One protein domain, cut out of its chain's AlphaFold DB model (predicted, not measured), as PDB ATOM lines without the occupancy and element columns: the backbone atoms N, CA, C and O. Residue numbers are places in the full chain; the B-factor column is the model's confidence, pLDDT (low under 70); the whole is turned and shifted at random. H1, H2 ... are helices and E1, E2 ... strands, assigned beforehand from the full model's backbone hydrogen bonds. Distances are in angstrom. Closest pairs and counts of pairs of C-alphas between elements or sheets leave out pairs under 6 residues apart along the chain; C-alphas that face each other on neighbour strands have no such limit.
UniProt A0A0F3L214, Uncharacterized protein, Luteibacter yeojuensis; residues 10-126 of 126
ATOM      1  N   VAL A  10     210.203 225.700 185.966       91.31
ATOM      2  CA  VAL A  10     211.039 225.125 187.024       91.31
ATOM      3  C   VAL A  10     212.491 224.910 186.584       91.31
ATOM      4  O   VAL A  10     213.389 225.088 187.406       91.31
ATOM      5  N   LEU A  11     212.703 224.574 185.307       91.69
ATOM      6  CA  LEU A  11     214.018 224.370 184.710       91.69
ATOM      7  C   LEU A  11     214.695 225.707 184.399       91.69
ATOM      8  O   LEU A  11     215.857 225.882 184.751       91.69
ATOM      9  N   TRP A  12     213.966 226.671 183.831       92.50
ATOM     10  CA  TRP A  12     214.483 228.029 183.638       92.50
ATOM     11  C   TRP A  12     214.946 228.656 184.957       92.50
ATOM     12  O   TRP A  12     216.082 229.111 185.048       92.50
ATOM     13  N   ASP A  13     214.113 228.595 186.000       93.00
ATOM     14  CA  ASP A  13     214.448 229.119 187.327       93.00
ATOM     15  C   ASP A  13     215.693 228.428 187.917       93.00
ATOM     16  O   ASP A  13     216.507 229.079 188.571       93.00
ATOM     17  N   ALA A  14     215.854 227.116 187.697       94.50
ATOM     18  CA  ALA A  14     217.025 226.373 188.162       94.50
ATOM     19  C   ALA A  14     218.301 226.809 187.430       94.50
ATOM     20  O   ALA A  14     219.311 227.079 188.074       94.50
ATOM     21  N   ILE A  15     218.247 226.951 186.102       93.50
ATOM     22  CA  ILE A  15     219.392 227.399 185.298       93.50
ATOM     23  C   ILE A  15     219.750 228.853 185.623       93.50
ATOM     24  O   ILE A  15     220.923 229.173 185.817       93.50
ATOM     25  N   ALA A  16     218.760 229.740 185.727       92.62
ATOM     26  CA  ALA A  16     218.963 231.140 186.092       92.62
ATOM     27  C   ALA A  16     219.642 231.280 187.464       92.62
ATOM     28  O   ALA A  16     220.553 232.093 187.614       92.62
ATOM     29  N   HIS A  17     219.245 230.455 188.439       93.56
ATOM     30  CA  HIS A  17     219.880 230.413 189.752       93.56
ATOM     31  C   HIS A  17     221.315 229.868 189.686       93.56
ATOM     32  O   HIS A  17     222.241 230.560 190.100       93.56
ATOM     33  N   ALA A  18     221.508 228.673 189.118       94.12
ATOM     34  CA  ALA A  18     222.805 227.994 189.068       94.12
ATOM     35  C   ALA A  18     223.865 228.779 188.273       94.12
ATOM     36  O   ALA A  18     225.040 228.802 188.624       94.12
ATOM     37  N   SER A  19     223.448 229.452 187.198       91.50
ATOM     38  CA  SER A  19     224.333 230.260 186.350       91.50
ATOM     39  C   SER A  19     224.726 231.605 186.964       91.50
ATOM     40  O   SER A  19     225.640 232.253 186.455       91.50
ATOM     41  N   ALA A  20     224.001 232.081 187.983       89.12
ATOM     42  CA  ALA A  20     224.127 233.434 188.533       89.12
ATOM     43  C   ALA A  20     224.132 234.557 187.466       89.12
ATOM     44  O   ALA A  20     224.642 235.654 187.695       89.12
ATOM     45  N   THR A  21     223.579 234.295 186.278       89.31
ATOM     46  CA  THR A  21     223.570 235.236 185.156       89.31
ATOM     47  C   THR A  21     222.280 236.038 185.172       89.31
ATOM     48  O   THR A  21     221.201 235.455 185.126       89.31
ATOM     49  N   GLU A  22     222.375 237.371 185.178       90.88
ATOM     50  CA  GLU A  22     221.205 238.265 185.234       90.88
ATOM     51  C   GLU A  22     220.422 238.345 183.917       90.88
ATOM     52  O   GLU A  22     219.226 238.649 183.916       90.88
ATOM     53  N   ARG A  23     221.093 238.120 182.780       93.06
ATOM     54  CA  ARG A  23     220.507 238.271 181.442       93.06
ATOM     55  C   ARG A  23     221.071 237.272 180.446       93.06
ATOM     56  O   ARG A  23     222.268 237.004 180.445       93.06
ATOM     57  N   TRP A  24     220.214 236.811 179.551       94.94
ATOM     58  CA  TRP A  24     220.539 235.857 178.501       94.94
ATOM     59  C   TRP A  24     220.258 236.470 177.137       94.94
ATOM     60  O   TRP A  24     219.252 237.154 176.956       94.94
ATOM     61  N   PHE A  25     221.134 236.217 176.170       95.50
ATOM     62  CA  PHE A  25     220.790 236.445 174.774       95.50
ATOM     63  C   PHE A  25     219.909 235.295 174.319       95.50
ATOM     64  O   PHE A  25     220.312 234.143 174.440       95.50
ATOM     65  N   VAL A  26     218.724 235.610 173.809       95.06
ATOM     66  CA  VAL A  26     217.780 234.640 173.265       95.06
ATOM     67  C   VAL A  26     217.618 234.919 171.783       95.06
ATOM     68  O   VAL A  26     217.307 236.045 171.401       95.06
ATOM     69  N   CYS A  27     217.813 233.915 170.940       93.56
ATOM     70  CA  CYS A  27     217.567 233.998 169.504       93.56
ATOM     71  C   CYS A  27     216.672 232.844 169.052       93.56
ATOM     72  O   CYS A  27     216.692 231.754 169.622       93.56
ATOM     73  N   GLY A  28     215.863 233.088 168.021       90.44
ATOM     74  CA  GLY A  28     215.183 231.998 167.324       90.44
ATOM     75  C   GLY A  28     216.186 231.145 166.548       90.44
ATOM     76  O   GLY A  28     217.312 231.569 166.287       90.44
ATOM     77  N   TYR A  29     215.767 229.956 166.139       82.88
ATOM     78  CA  TYR A  29     216.529 229.138 165.205       82.88
ATOM     79  C   TYR A  29     216.287 229.591 163.755       82.88
ATOM     80  O   TYR A  29     215.151 229.877 163.370       82.88
ATOM     81  N   ALA A  30     217.342 229.629 162.937       77.69
ATOM     82  CA  ALA A  30     217.228 229.751 161.484       77.69
ATOM     83  C   ALA A  30     217.848 228.526 160.797       77.69
ATOM     84  O   ALA A  30     218.943 228.107 161.177       77.69
ATOM     85  N   PRO A  31     217.196 227.974 159.757       74.31
ATOM     86  CA  PRO A  31     217.786 226.925 158.937       74.31
ATOM     87  C   PRO A  31     219.113 227.357 158.307       74.31
ATOM     88  O   PRO A  31     219.313 228.526 157.974       74.31
ATOM     89  N   VAL A  32     219.993 226.387 158.051       76.88
ATOM     90  CA  VAL A  32     221.269 226.625 157.364       76.88
ATOM     91  C   VAL A  32     221.039 227.343 156.029       76.88
ATOM     92  O   VAL A  32     220.239 226.910 155.202       76.88
ATOM     93  N   GLY A  33     221.764 228.444 155.818       78.94
ATOM     94  CA  GLY A  33     221.661 229.274 154.615       78.94
ATOM     95  C   GLY A  33     220.620 230.395 154.696       78.94
ATOM     96  O   GLY A  33     220.532 231.191 153.763       78.94
ATOM     97  N   GLN A  34     219.863 230.492 155.794       80.25
ATOM     98  CA  GLN A  34     219.053 231.667 156.116       80.25
ATOM     99  C   GLN A  34     219.837 232.637 157.017       80.25
ATOM    100  O   GLN A  34     220.753 232.208 157.721       80.25
ATOM    101  N   PRO A  35     219.503 233.941 157.009       81.81
ATOM    102  CA  PRO A  35     220.071 234.891 157.957       81.81
ATOM    103  C   PRO A  35     219.799 234.461 159.401       81.81
ATOM    104  O   PRO A  35     218.678 234.063 159.728       81.81
ATOM    105  N   GLU A  36     220.810 234.578 160.261       79.94
ATOM    106  CA  GLU A  36     220.644 234.315 161.689       79.94
ATOM    107  C   GLU A  36     219.625 235.292 162.301       79.94
ATOM    108  O   GLU A  36     219.672 236.494 162.003       79.94
ATOM    109  N   PRO A  37     218.696 234.819 163.149       84.69
ATOM    110  CA  PRO A  37     217.731 235.693 163.791       84.69
ATOM    111  C   PRO A  37     218.437 236.605 164.787       84.69
ATOM    112  O   PRO A  37     219.368 236.193 165.480       84.69
ATOM    113  N   VAL A  38     217.969 237.847 164.887       89.00
ATOM    114  CA  VAL A  38     218.508 238.803 165.857       89.00
ATOM    115  C   VAL A  38     218.296 238.259 167.270       89.00
ATOM    116  O   VAL A  38     217.186 237.863 167.630       89.00
ATOM    117  N   ALA A  39     219.372 238.237 168.055       92.88
ATOM    118  CA  ALA A  39     219.311 237.889 169.464       92.88
ATOM    119  C   ALA A  39     218.810 239.080 170.289       92.88
ATOM    120  O   ALA A  39     219.285 240.204 170.130       92.88
ATOM    121  N   GLU A  40     217.893 238.810 171.209       95.62
ATOM    122  CA  GLU A  40     217.364 239.778 172.165       95.62
ATOM    123  C   GLU A  40     217.934 239.493 173.553       95.62
ATOM    124  O   GLU A  40     218.060 238.339 173.965       95.62
ATOM    125  N   LEU A  41     218.291 240.545 174.287       95.75
ATOM    126  CA  LEU A  41     218.809 240.413 175.645       95.75
ATOM    127  C   LEU A  41     217.647 240.404 176.646       95.75
ATOM    128  O   LEU A  41     217.061 241.449 176.921       95.75
ATOM    129  N   ILE A  42     217.353 239.236 177.213       95.19
ATOM    130  CA  ILE A  42     216.200 238.984 178.084       95.19
ATOM    131  C   ILE A  42     216.662 238.785 179.534       95.19
ATOM    132  O   ILE A  42     217.719 238.207 179.793       95.19
ATOM    133  N   GLY A  43     215.885 239.286 180.497       93.69
ATOM    134  CA  GLY A  43     216.147 239.075 181.924       93.69
ATOM    135  C   GLY A  43     215.960 237.618 182.351       93.69
ATOM    136  O   GLY A  43     215.198 236.870 181.745       93.69
ATOM    137  N   ASN A  44     216.661 237.210 183.407       91.62
ATOM    138  CA  ASN A  44     216.703 235.819 183.856       91.62
ATOM    139  C   ASN A  44     215.519 235.371 184.735       91.62
ATOM    140  O   ASN A  44     215.393 234.176 184.985       91.62
ATOM    141  N   SER A  45     214.653 236.268 185.220       93.56
ATOM    142  CA  SER A  45     213.459 235.845 185.961       93.56
ATOM    143  C   SER A  45     212.411 235.279 185.009       93.56
ATOM    144  O   SER A  45     212.289 235.734 183.870       93.56
ATOM    145  N   TRP A  46     211.627 234.302 185.472       92.12
ATOM    146  CA  TRP A  46     210.553 233.743 184.653       92.12
ATOM    147  C   TRP A  46     209.521 234.795 184.248       92.12
ATOM    148  O   TRP A  46     208.993 234.728 183.150       92.12
ATOM    149  N   GLU A  47     209.234 235.773 185.102       92.38
ATOM    150  CA  GLU A  47     208.288 236.844 184.793       92.38
ATOM    151  C   GLU A  47     208.786 237.688 183.614       92.38
ATOM    152  O   GLU A  47     208.033 237.947 182.682       92.38
ATOM    153  N   VAL A  48     210.073 238.048 183.597       91.94
ATOM    154  CA  VAL A  48     210.649 238.811 182.481       91.94
ATOM    155  C   VAL A  48     210.745 237.942 181.233       91.94
ATOM    156  O   VAL A  48     210.299 238.352 180.167       91.94
ATOM    157  N   PHE A  49     211.278 236.727 181.359       91.50
ATOM    158  CA  PHE A  49     211.391 235.800 180.239       91.50
ATOM    159  C   PHE A  49     210.019 235.478 179.628       91.50
ATOM    160  O   PHE A  49     209.844 235.528 178.414       91.50
ATOM    161  N   GLY A  50     209.034 235.183 180.468       87.31
ATOM    162  CA  GLY A  50     207.714 234.730 180.064       87.31
ATOM    163  C   GLY A  50     206.808 235.834 179.527       87.31
ATOM    164  O   GLY A  50     205.927 235.532 178.727       87.31
ATOM    165  N   GLU A  51     206.987 237.095 179.928       87.44
ATOM    166  CA  GLU A  51     206.095 238.202 179.543       87.44
ATOM    167  C   GLU A  51     206.677 239.138 178.473       87.44
ATOM    168  O   GLU A  51     205.912 239.857 177.830       87.44
ATOM    169  N   ASP A  52     207.990 239.115 178.222       88.12
ATOM    170  CA  ASP A  52     208.612 240.000 177.234       88.12
ATOM    171  C   ASP A  52     208.155 239.665 175.798       88.12
ATOM    172  O   ASP A  52     208.485 238.624 175.229       88.12
ATOM    173  N   GLU A  53     207.404 240.578 175.173       88.56
ATOM    174  CA  GLU A  53     206.885 240.433 173.805       88.56
ATOM    175  C   GLU A  53     207.977 240.358 172.726       88.56
ATOM    176  O   GLU A  53     207.720 239.929 171.589       88.56
ATOM    177  N   LYS A  54     209.195 240.800 173.050       90.00
ATOM    178  CA  LYS A  54     210.357 240.694 172.169       90.00
ATOM    179  C   LYS A  54     211.038 239.342 172.282       90.00
ATOM    180  O   LYS A  54     211.743 238.992 171.343       90.00
ATOM    181  N   ASN A  55     210.786 238.566 173.341       91.94
ATOM    182  CA  ASN A  55     211.418 237.267 173.545       91.94
ATOM    183  C   ASN A  55     211.176 236.334 172.337       91.94
ATOM    184  O   ASN A  55     210.032 235.921 172.093       91.94
ATOM    185  N   PRO A  56     212.232 235.950 171.592       91.88
ATOM    186  CA  PRO A  56     212.104 235.050 170.451       91.88
ATOM    187  C   PRO A  56     211.505 233.687 170.806       91.88
ATOM    188  O   PRO A  56     210.829 233.099 169.961       91.88
ATOM    189  N   ALA A  57     211.639 233.228 172.057       90.56
ATOM    190  CA  ALA A  57     211.024 231.991 172.541       90.56
ATOM    191  C   ALA A  57     209.486 231.977 172.434       90.56
ATOM    192  O   ALA A  57     208.884 230.910 172.436       90.56
ATOM    193  N   ARG A  58     208.831 233.144 172.312       87.81
ATOM    194  CA  ARG A  58     207.371 233.254 172.117       87.81
ATOM    195  C   ARG A  58     206.925 233.083 170.668       87.81
ATOM    196  O   ARG A  58     205.739 232.889 170.408       87.81
ATOM    197  N   LYS A  59     207.843 233.271 169.720       84.88
ATOM    198  CA  LYS A  59     207.545 233.361 168.278       84.88
ATOM    199  C   LYS A  59     208.198 232.237 167.486       84.88
ATOM    200  O   LYS A  59     207.728 231.921 166.397       84.88
ATOM    201  N   SER A  60     209.269 231.660 168.021       84.81
ATOM    202  CA  SER A  60     210.039 230.611 167.376       84.81
ATOM    203  C   SER A  60     209.720 229.249 167.997       84.81
ATOM    204  O   SER A  60     209.741 229.134 169.223       84.81
ATOM    205  N   PRO A  61     209.449 228.208 167.187       82.00
ATOM    206  CA  PRO A  61     209.243 226.853 167.698       82.00
ATOM    207  C   PRO A  61     210.524 226.247 168.287       82.00
ATOM    208  O   PRO A  61     210.433 225.349 169.118       82.00
ATOM    209  N   GLU A  62     211.685 226.750 167.865       87.75
ATOM    210  CA  GLU A  62     213.015 226.375 168.343       87.75
ATOM    211  C   GLU A  62     213.822 227.644 168.623       87.75
ATOM    212  O   GLU A  62     213.786 228.597 167.838       87.75
ATOM    213  N   TRP A  63     214.543 227.691 169.733       92.31
ATOM    214  CA  TRP A  63     215.323 228.856 170.129       92.31
ATOM    215  C   TRP A  63     216.538 228.457 170.961       92.31
ATOM    216  O   TRP A  63     216.624 227.360 171.514       92.31
ATOM    217  N   ILE A  64     217.495 229.378 171.025       92.44
ATOM    218  CA  ILE A  64     218.728 229.221 171.784       92.44
ATOM    219  C   ILE A  64     218.816 230.371 172.777       92.44
ATOM    220  O   ILE A  64     218.617 231.526 172.399       92.44
ATOM    221  N   ALA A  65     219.125 230.068 174.035       94.31
ATOM    222  CA  ALA A  65     219.577 231.068 174.992       94.31
ATOM    223  C   ALA A  65     221.039 230.829 175.350       94.31
ATOM    224  O   ALA A  65     221.431 229.706 175.648       94.31
ATOM    225  N   TYR A  66     221.853 231.875 175.353       93.38
ATOM    226  CA  TYR A  66     223.260 231.783 175.732       93.38
ATOM    227  C   TYR A  66     223.707 233.022 176.507       93.38
ATOM    228  O   TYR A  66     223.104 234.097 176.430       93.38
ATOM    229  N   SER A  67     224.791 232.867 177.261       89.88
ATOM    230  CA  SER A  67     225.463 233.962 177.954       89.88
ATOM    231  C   SER A  67     226.890 234.080 177.422       89.88
ATOM    232  O   SER A  67     227.593 233.080 177.383       89.88
ATOM    233  N   PRO A  68     227.381 235.271 177.037       86.31
ATOM    234  CA  PRO A  68     228.783 235.432 176.647       86.31
ATOM    235  C   PRO A  68     229.740 235.300 177.841       86.31
ATOM    236  O   PRO A  68     230.951 235.239 177.652       86.31
ATOM    237  N   LEU A  69     229.210 235.301 179.070       87.62
ATOM    238  CA  LEU A  69     229.984 235.211 180.307       87.62
ATOM    239  C   LEU A  69     230.173 233.769 180.784       87.62
ATOM    240  O   LEU A  69     230.995 233.530 181.664       87.62
ATOM    241  N   LEU A  70     229.420 232.821 180.222       87.19
ATOM    242  CA  LEU A  70     229.446 231.422 180.620       87.19
ATOM    243  C   LEU A  70     229.511 230.525 179.386       87.19
ATOM    244  O   LEU A  70     228.825 230.792 178.404       87.19
ATOM    245  N   PRO A  71     230.255 229.413 179.430       87.12
ATOM    246  CA  PRO A  71     230.338 228.484 178.311       87.12
ATOM    247  C   PRO A  71     229.090 227.588 178.210       87.12
ATOM    248  O   PRO A  71     229.219 226.401 177.953       87.12
ATOM    249  N   VAL A  72     227.883 228.122 178.425       90.06
ATOM    250  CA  VAL A  72     226.630 227.358 178.403       90.06
ATOM    251  C   VAL A  72     225.619 227.961 177.431       90.06
ATOM    252  O   VAL A  72     225.425 229.178 177.369       90.06
ATOM    253  N   ALA A  73     224.946 227.080 176.698       91.88
ATOM    254  CA  ALA A  73     223.790 227.401 175.881       91.88
ATOM    255  C   ALA A  73     222.628 226.466 176.223       91.88
ATOM    256  O   ALA A  73     222.818 225.286 176.512       91.88
ATOM    257  N   ILE A  74     221.419 227.005 176.171       92.38
ATOM    258  CA  ILE A  74     220.162 226.281 176.275       92.38
ATOM    259  C   ILE A  74     219.613 226.179 174.862       92.38
ATOM    260  O   ILE A  74     219.355 227.202 174.235       92.38
ATOM    261  N   LEU A  75     219.437 224.961 174.372       91.00
ATOM    262  CA  LEU A  75     218.746 224.681 173.124       91.00
ATOM    263  C   LEU A  75     217.358 224.183 173.500       91.00
ATOM    264  O   LEU A  75     217.243 223.167 174.181       91.00
ATOM    265  N   ALA A  76     216.325 224.912 173.097       89.19
ATOM    266  CA  ALA A  76     214.944 224.572 173.393       89.19
ATOM    267  C   ALA A  76     214.159 224.445 172.089       89.19
ATOM    268  O   ALA A  76     214.078 225.387 171.304       89.19
ATOM    269  N   GLY A  77     213.579 223.272 171.863       81.62
ATOM    270  CA  GLY A  77     212.787 222.977 170.677       81.62
ATOM    271  C   GLY A  77     211.731 221.935 170.997       81.62
ATOM    272  O   GLY A  77     210.738 222.231 171.667       81.62
ATOM    273  N   PHE A  78     211.952 220.708 170.524       71.94
ATOM    274  CA  PHE A  78     211.166 219.566 170.978       71.94
ATOM    275  C   PHE A  78     211.483 219.276 172.447       71.94
ATOM    276  O   PHE A  78     210.567 219.264 173.264       71.94
ATOM    277  N   ASP A  79     212.769 219.138 172.771       76.69
ATOM    278  CA  ASP A  79     213.354 218.966 174.099       76.69
ATOM    279  C   ASP A  79     214.154 220.205 174.542       76.69
ATOM    280  O   ASP A  79     214.318 221.173 173.793       76.69
ATOM    281  N   VAL A  80     214.622 220.190 175.795       85.50
ATOM    282  CA  VAL A  80     215.526 221.216 176.335       85.50
ATOM    283  C   VAL A  80     216.870 220.574 176.644       85.50
ATOM    284  O   VAL A  80     216.957 219.702 177.507       85.50
ATOM    285  N   THR A  81     217.918 221.045 175.973       86.88
ATOM    286  CA  THR A  81     219.294 220.575 176.155       86.88
ATOM    287  C   THR A  81     220.194 221.708 176.638       86.88
ATOM    288  O   THR A  81     220.202 222.802 176.073       86.88
ATOM    289  N   LEU A  82     220.995 221.432 177.668       88.69
ATOM    290  CA  LEU A  82     222.074 222.299 178.142       88.69
ATOM    291  C   LEU A  82     223.392 221.860 177.496       88.69
ATOM    292  O   LEU A  82     223.876 220.758 177.744       88.69
ATOM    293  N   VAL A  83     223.984 222.719 176.669       88.50
ATOM    294  CA  VAL A  83     225.240 222.449 175.957       88.50
ATOM    295  C   VAL A  83     226.363 223.269 176.575       88.50
ATOM    296  O   VAL A  83     226.206 224.466 176.798       88.50
ATOM    297  N   GLY A  84     227.503 222.627 176.841       87.44
ATOM    298  CA  GLY A  84     228.706 223.283 177.371       87.44
ATOM    299  C   GLY A  84     228.691 223.567 178.880       87.44
ATOM    300  O   GLY A  84     229.688 224.039 179.421       87.44
ATOM    301  N   ALA A  85     227.600 223.229 179.578       88.00
ATOM    302  CA  ALA A  85     227.524 223.311 181.035       88.00
ATOM    303  C   ALA A  85     228.702 222.575 181.704       88.00
ATOM    304  O   ALA A  85     229.013 221.433 181.355       88.00
ATOM    305  N   SER A  86     229.354 223.226 182.674       90.69
ATOM    306  CA  SER A  86     230.337 222.558 183.529       90.69
ATOM    307  C   SER A  86     229.646 221.519 184.415       90.69
ATOM    308  O   SER A  86     228.448 221.629 184.681       90.69
ATOM    309  N   ALA A  87     230.406 220.537 184.911       90.25
ATOM    310  CA  ALA A  87     229.888 219.566 185.877       90.25
ATOM    311  C   ALA A  87     229.281 220.265 187.105       90.25
ATOM    312  O   ALA A  87     228.175 219.940 187.503       90.25
ATOM    313  N   GLU A  88     229.946 221.304 187.616       92.81
ATOM    314  CA  GLU A  88     229.460 222.104 188.748       92.81
ATOM    315  C   GLU A  88     228.103 222.767 188.462       92.81
ATOM    316  O   GLU A  88     227.211 222.731 189.304       92.81
ATOM    317  N   LEU A  89     227.920 223.348 187.268       91.38
ATOM    318  CA  LEU A  89     226.648 223.968 186.890       91.38
ATOM    319  C   LEU A  89     225.549 222.915 186.715       91.38
ATOM    320  O   LEU A  89     224.416 223.147 187.129       91.38
ATOM    321  N   ALA A  90     225.873 221.775 186.103       91.12
ATOM    322  CA  ALA A  90     224.929 220.678 185.925       91.12
ATOM    323  C   ALA A  90     224.481 220.092 187.276       91.12
ATOM    324  O   ALA A  90     223.279 219.970 187.510       91.12
ATOM    325  N   ASP A  91     225.426 219.828 188.182       93.69
ATOM    326  CA  ASP A  91     225.160 219.307 189.526       93.69
ATOM    327  C   ASP A  91     224.285 220.271 190.343       93.69
ATOM    328  O   ASP A  91     223.358 219.844 191.033       93.69
ATOM    329  N   GLU A  92     224.535 221.580 190.240       95.38
ATOM    330  CA  GLU A  92     223.729 222.595 190.924       95.38
ATOM    331  C   GLU A  92     222.299 222.657 190.364       95.38
ATOM    332  O   GLU A  92     221.332 222.697 191.128       95.38
ATOM    333  N   VAL A  93     222.132 222.596 189.037       94.25
ATOM    334  CA  VAL A  93     220.798 222.513 188.416       94.25
ATOM    335  C   VAL A  93     220.052 221.274 188.914       94.25
ATOM    336  O   VAL A  93     218.896 221.389 189.332       94.25
ATOM    337  N   ASP A  94     220.703 220.111 188.931       93.62
ATOM    338  CA  ASP A  94     220.106 218.866 189.417       93.62
ATOM    339  C   ASP A  94     219.740 218.943 190.906       93.62
ATOM    340  O   ASP A  94     218.650 218.515 191.300       93.62
ATOM    341  N   CYS A  95     220.593 219.554 191.733       96.00
ATOM    342  CA  CYS A  95     220.326 219.798 193.148       96.00
ATOM    343  C   CYS A  95     219.052 220.639 193.347       96.00
ATOM    344  O   CYS A  95     218.160 220.262 194.115       96.00
ATOM    345  N   ILE A  96     218.920 221.744 192.603       96.38
ATOM    346  CA  ILE A  96     217.760 222.642 192.678       96.38
ATOM    347  C   ILE A  96     216.485 221.936 192.214       96.38
ATOM    348  O   ILE A  96     215.436 222.071 192.852       96.38
ATOM    349  N   LEU A  97     216.546 221.187 191.109       95.06
ATOM    350  CA  LEU A  97     215.397 220.433 190.601       95.06
ATOM    351  C   LEU A  97     214.942 219.379 191.613       95.06
ATOM    352  O   LEU A  97     213.750 219.309 191.929       95.06
ATOM    353  N   ASN A  98     215.888 218.633 192.186       95.12
ATOM    354  CA  ASN A  98     215.603 217.618 193.195       95.12
ATOM    355  C   ASN A  98     214.969 218.237 194.451       95.12
ATOM    356  O   ASN A  98     213.975 217.725 194.966       95.12
ATOM    357  N   GLY A  99     215.457 219.403 194.892       94.81
ATOM    358  CA  GLY A  99     214.847 220.179 195.977       94.81
ATOM    359  C   GLY A  99     213.398 220.608 195.701       94.81
ATOM    360  O   GLY A  99     212.626 220.821 196.635       94.81
ATOM    361  N   LYS A 100     212.996 220.681 194.426       92.94
ATOM    362  CA  LYS A 100     211.618 220.946 193.977       92.94
ATOM    363  C   LYS A 100     210.816 219.667 193.678       92.94
ATOM    364  O   LYS A 100     209.706 219.758 193.154       92.94
ATOM    365  N   GLY A 101     211.345 218.486 194.013       92.81
ATOM    366  CA  GLY A 101     210.674 217.196 193.828       92.81
ATOM    367  C   GLY A 101     210.540 216.773 192.362       92.81
ATOM    368  O   GLY A 101     209.542 216.157 191.986       92.81
ATOM    369  N   THR A 102     211.498 217.158 191.519       92.25
ATOM    370  CA  THR A 102     211.550 216.784 190.101       92.25
ATOM    371  C   THR A 102     212.995 216.532 189.675       92.25
ATOM    372  O   THR A 102     213.936 216.837 190.397       92.25
ATOM    373  N   SER A 103     213.190 216.003 188.477       89.69
ATOM    374  CA  SER A 103     214.496 215.886 187.825       89.69
ATOM    375  C   SER A 103     214.373 216.260 186.351       89.69
ATOM    376  O   SER A 103     213.253 216.359 185.842       89.69
ATOM    377  N   LEU A 104     215.495 216.429 185.641       82.50
ATOM    378  CA  LEU A 104     215.465 216.544 184.178       82.50
ATOM    379  C   LEU A 104     214.734 215.350 183.554       82.50
ATOM    380  O   LEU A 104     213.840 215.543 182.739       82.50
ATOM    381  N   ARG A 105     215.019 214.128 184.025       80.94
ATOM    382  CA  ARG A 105     214.328 212.908 183.580       80.94
ATOM    383  C   ARG A 105     212.814 212.990 183.790       80.94
ATOM    384  O   ARG A 105     212.070 212.648 182.877       80.94
ATOM    385  N   ASP A 106     212.346 213.438 184.954       85.19
ATOM    386  CA  ASP A 106     210.905 213.549 185.222       85.19
ATOM    387  C   ASP A 106     210.232 214.606 184.348       85.19
ATOM    388  O   ASP A 106     209.088 214.423 183.932       85.19
ATOM    389  N   LEU A 107     210.928 215.712 184.069       83.19
ATOM    390  CA  LEU A 107     210.439 216.736 183.148       83.19
ATOM    391  C   LEU A 107     210.305 216.151 181.737       83.19
ATOM    392  O   LEU A 107     209.224 216.216 181.159       83.19
ATOM    393  N   THR A 108     211.339 215.464 181.249       73.44
ATOM    394  CA  THR A 108     211.326 214.779 179.951       73.44
ATOM    395  C   THR A 108     210.209 213.727 179.866       73.44
ATOM    396  O   THR A 108     209.446 213.709 178.903       73.44
ATOM    397  N   LEU A 109     210.037 212.885 180.893       75.06
ATOM    398  CA  LEU A 109     208.968 211.876 180.952       75.06
ATOM    399  C   LEU A 109     207.567 212.494 180.941       75.06
ATOM    400  O   LEU A 109     206.658 211.960 180.307       75.06
ATOM    401  N   ARG A 110     207.360 213.611 181.650       75.44
ATOM    402  CA  ARG A 110     206.066 214.311 181.660       75.44
ATOM    403  C   ARG A 110     205.701 214.868 180.294       75.44
ATOM    404  O   ARG A 110     204.512 214.962 179.995       75.44
ATOM    405  N   ASP A 111     206.692 215.256 179.503       67.06
ATOM    406  CA  ASP A 111     206.449 215.921 178.232       67.06
ATOM    407  C   ASP A 111     206.382 214.947 177.042       67.06
ATOM    408  O   ASP A 111     205.569 215.160 176.143       67.06
ATOM    409  N   PHE A 112     207.134 213.841 177.061       62.59
ATOM    410  CA  PHE A 112     207.155 212.866 175.957       62.59
ATOM    411  C   PHE A 112     206.536 211.504 176.288       62.59
ATOM    412  O   PHE A 112     206.436 210.640 175.415       62.59
ATOM    413  N   GLY A 113     206.120 211.285 177.535       64.06
ATOM    414  CA  GLY A 113     205.740 209.961 178.018       64.06
ATOM    415  C   GLY A 113     206.962 209.072 178.294       64.06
ATOM    416  O   GLY A 113     208.096 209.554 178.271       64.06
ATOM    417  N   PRO A 114     206.754 207.776 178.587       68.19
ATOM    418  CA  PRO A 114     207.847 206.846 178.862       68.19
ATOM    419  C   PRO A 114     208.764 206.683 177.643       68.19
ATOM    420  O   PRO A 114     208.298 206.788 176.512       68.19
ATOM    421  N   GLU A 115     210.043 206.364 177.871       61.72
ATOM    422  CA  GLU A 115     211.062 206.174 176.816       61.72
ATOM    423  C   GLU A 115     210.604 205.217 175.698       61.72
ATOM    424  O   GLU A 115     210.888 205.429 174.523       61.72
ATOM    425  N   GLU A 116     209.803 204.207 176.046       67.56
ATOM    426  CA  GLU A 116     209.186 203.242 175.123       67.56
ATOM    427  C   GLU A 116     208.284 203.895 174.056       67.56
ATOM    428  O   GLU A 116     208.038 203.321 172.996       67.56
ATOM    429  N   SER A 117     207.788 205.104 174.328       63.59
ATOM    430  CA  SER A 117     206.945 205.895 173.426       63.59
ATOM    431  C   SER A 117     207.755 206.804 172.495       63.59
ATOM    432  O   SER A 117     207.188 207.406 171.581       63.59
ATOM    433  N   TRP A 118     209.076 206.908 172.675       65.38
ATOM    434  CA  TRP A 118     209.948 207.806 171.909       65.38
ATOM    435  C   TRP A 118     210.411 207.156 170.596       65.38
ATOM    436  O   TRP A 118     211.602 207.077 170.294       65.38
ATOM    437  N   ALA A 119     209.459 206.684 169.785       55.44
ATOM    438  CA  ALA A 119     209.721 205.944 168.545       55.44
ATOM    439  C   ALA A 119     210.649 206.683 167.551       55.44
ATOM    440  O   ALA A 119     211.309 206.048 166.729       55.44
ATOM    441  N   PHE A 120     210.741 208.012 167.651       58.78
ATOM    442  CA  PHE A 120     211.606 208.850 166.820       58.78
ATOM    443  C   PHE A 120     213.107 208.722 167.154       58.78
ATOM    444  O   PHE A 120     213.927 208.865 166.251       58.78
ATOM    445  N   LEU A 121     213.499 208.378 168.390       50.75
ATOM    446  CA  LEU A 121     214.917 208.169 168.744       50.75
ATOM    447  C   LEU A 121     215.481 206.876 168.149       50.75
ATOM    448  O   LEU A 121     216.645 206.830 167.752       50.75
ATOM    449  N   ASN A 122     214.631 205.861 167.974       45.31
ATOM    450  CA  ASN A 122     214.996 204.625 167.277       45.31
ATOM    451  C   ASN A 122     215.272 204.840 165.778       45.31
ATOM    452  O   ASN A 122     215.844 203.965 165.140       45.31
ATOM    453  N   THR A 123     214.870 205.982 165.206       45.91
ATOM    454  CA  THR A 123     215.115 206.305 163.786       45.91
ATOM    455  C   THR A 123     216.426 207.074 163.575       45.91
ATOM    456  O   THR A 123     216.948 207.082 162.469       45.91
ATOM    457  N   VAL A 124     216.978 207.712 164.614       42.88
ATOM    458  CA  VAL A 124     218.223 208.508 164.523       42.88
ATOM    459  C   VAL A 124     219.470 207.679 164.862       42.88
ATOM    460  O   VAL A 124     220.572 208.018 164.440       42.88
ATOM    461  N   LEU A 125     219.302 206.571 165.592       40.53
ATOM    462  CA  LEU A 125     220.376 205.637 165.961       40.53
ATOM    463  C   LEU A 125     220.365 204.327 165.145       40.53
ATOM    464  O   LEU A 125     221.102 203.400 165.488       40.53
ATOM    465  N   GLY A 126     219.522 204.242 164.109       36.94
ATOM    466  CA  GLY A 126     219.388 203.090 163.207       36.94
ATOM    467  C   GLY A 126     220.094 203.287 161.874       36.94
ATOM    468  O   GLY A 126     219.974 204.396 161.309       36.94
TER     469      GLY A 126
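What this domain is: This is residues 10 to 126 of the 126 residues of an uncharacterized protein of Luteibacter yeojuensis (UniProt A0A0F3L214). A strongly twisted sheet of five short strands has the helix H1 beside it, and the longer helix H3, not on the sheet itself, packs on H1 and crosses it, while the long loop of the E1 and E2 hairpin reaches away from H3 as far as Gly 33. H2 only grazes the sheet near its E2 edge, H4 lies past the E5 edge, and residues 119 to 126, which include H5, stick out as a free tail. The printed part has 117 residues with five named helices and five named strands, in the order H1 E1 E2 H2 E3 E4 E5 H3 H4 H5; the class is mixed, helices and strands. The sheet's order is E2 E1 E3 E4 E5, all antiparallel. The whole is compact, with a radius of gyration of the C-alphas of 15.1 A, and spans 39 by 38 by 26 A.

How they stand to each other: H1, residues 10 to 18, is on the sheet, at a height over the sheet of 8.3 A. E1, residues 23 to 28, is an inner strand, and E2, residues 40 to 43, is an edge strand; they form a hairpin, antiparallel at 139 degrees, with N 24 and O 42 2.9 A apart, within hydrogen-bond range. H1 lies over none of the strands, but only just: 2 of its 9 C-alphas fall on E1. H2, residues 46 to 51, only grazes the sheet with residues 48 to 50; its closest C-alpha to E2 is that of Phe 49, 6.0 A from that of Gly 43. H2 is close to H1 but not clearly touching, the closest C-alphas, those of Asp 13 and Trp 46, being 6.6 A apart. E3, residues 63 to 66, is antiparallel to E1 at 152 degrees, with N 64 and O 27 2.9 A apart. E2, H2 and E3 form a split strand-helix-strand unit, two strands running the same way with E1 between them, and its crossover is right-handed. E3, E4, residues 73 to 76, and E5, residues 80 to 83, form a meander, each strand the antiparallel neighbour of the one before; N 65 and O 74 are 2.9 A apart, and N 83 and O 73 2.8 A. H3, residues 87 to 99, touches H1 at a steep tilt of 47 degrees, opposite ways, with the C-alphas of Ala 14 and Val 93 closest at 5.4 A. H4, residues 104 to 112, is close to H3 but not clearly touching, the closest C-alphas, those of Asp 94 and Leu 104, being 7.4 A apart. H5, residues 121 to 124, is apart from H4. In H1, H2, H3 and H4 every O i to N i+4 pair is within hydrogen-bond range; H5 is too short for such a pair.

Where its parts are: H1 begins at C-alpha 10 (211.039, 225.125, 187.024) and is 12.3 A long from first to last C-alpha. E1 measures 16.3 A, E2 9.9 A, H2 8.1 A, E3 10.1 A, E4 9.6 A and E5 9.8 A. H3, the longest helix, runs 18.1 A to C-alpha 99 (214.847, 220.179, 195.977). H4 measures 12.3 A, and H5 5.4 A, ending at C-alpha 124 (218.223, 208.508, 164.523).

The domain as a whole: The two C-alphas farthest apart, those of Gly 33 and Gly 99, are 42.9 A from each other. The printed part has no cut, and residue 126 is the chain's last. The links E1 to E2 and H2 to E3 are long, with 11 residues each. The mean pLDDT of the printed part is 84.5; residues 111 to 126 are under 70, and H5 has a mean of 46.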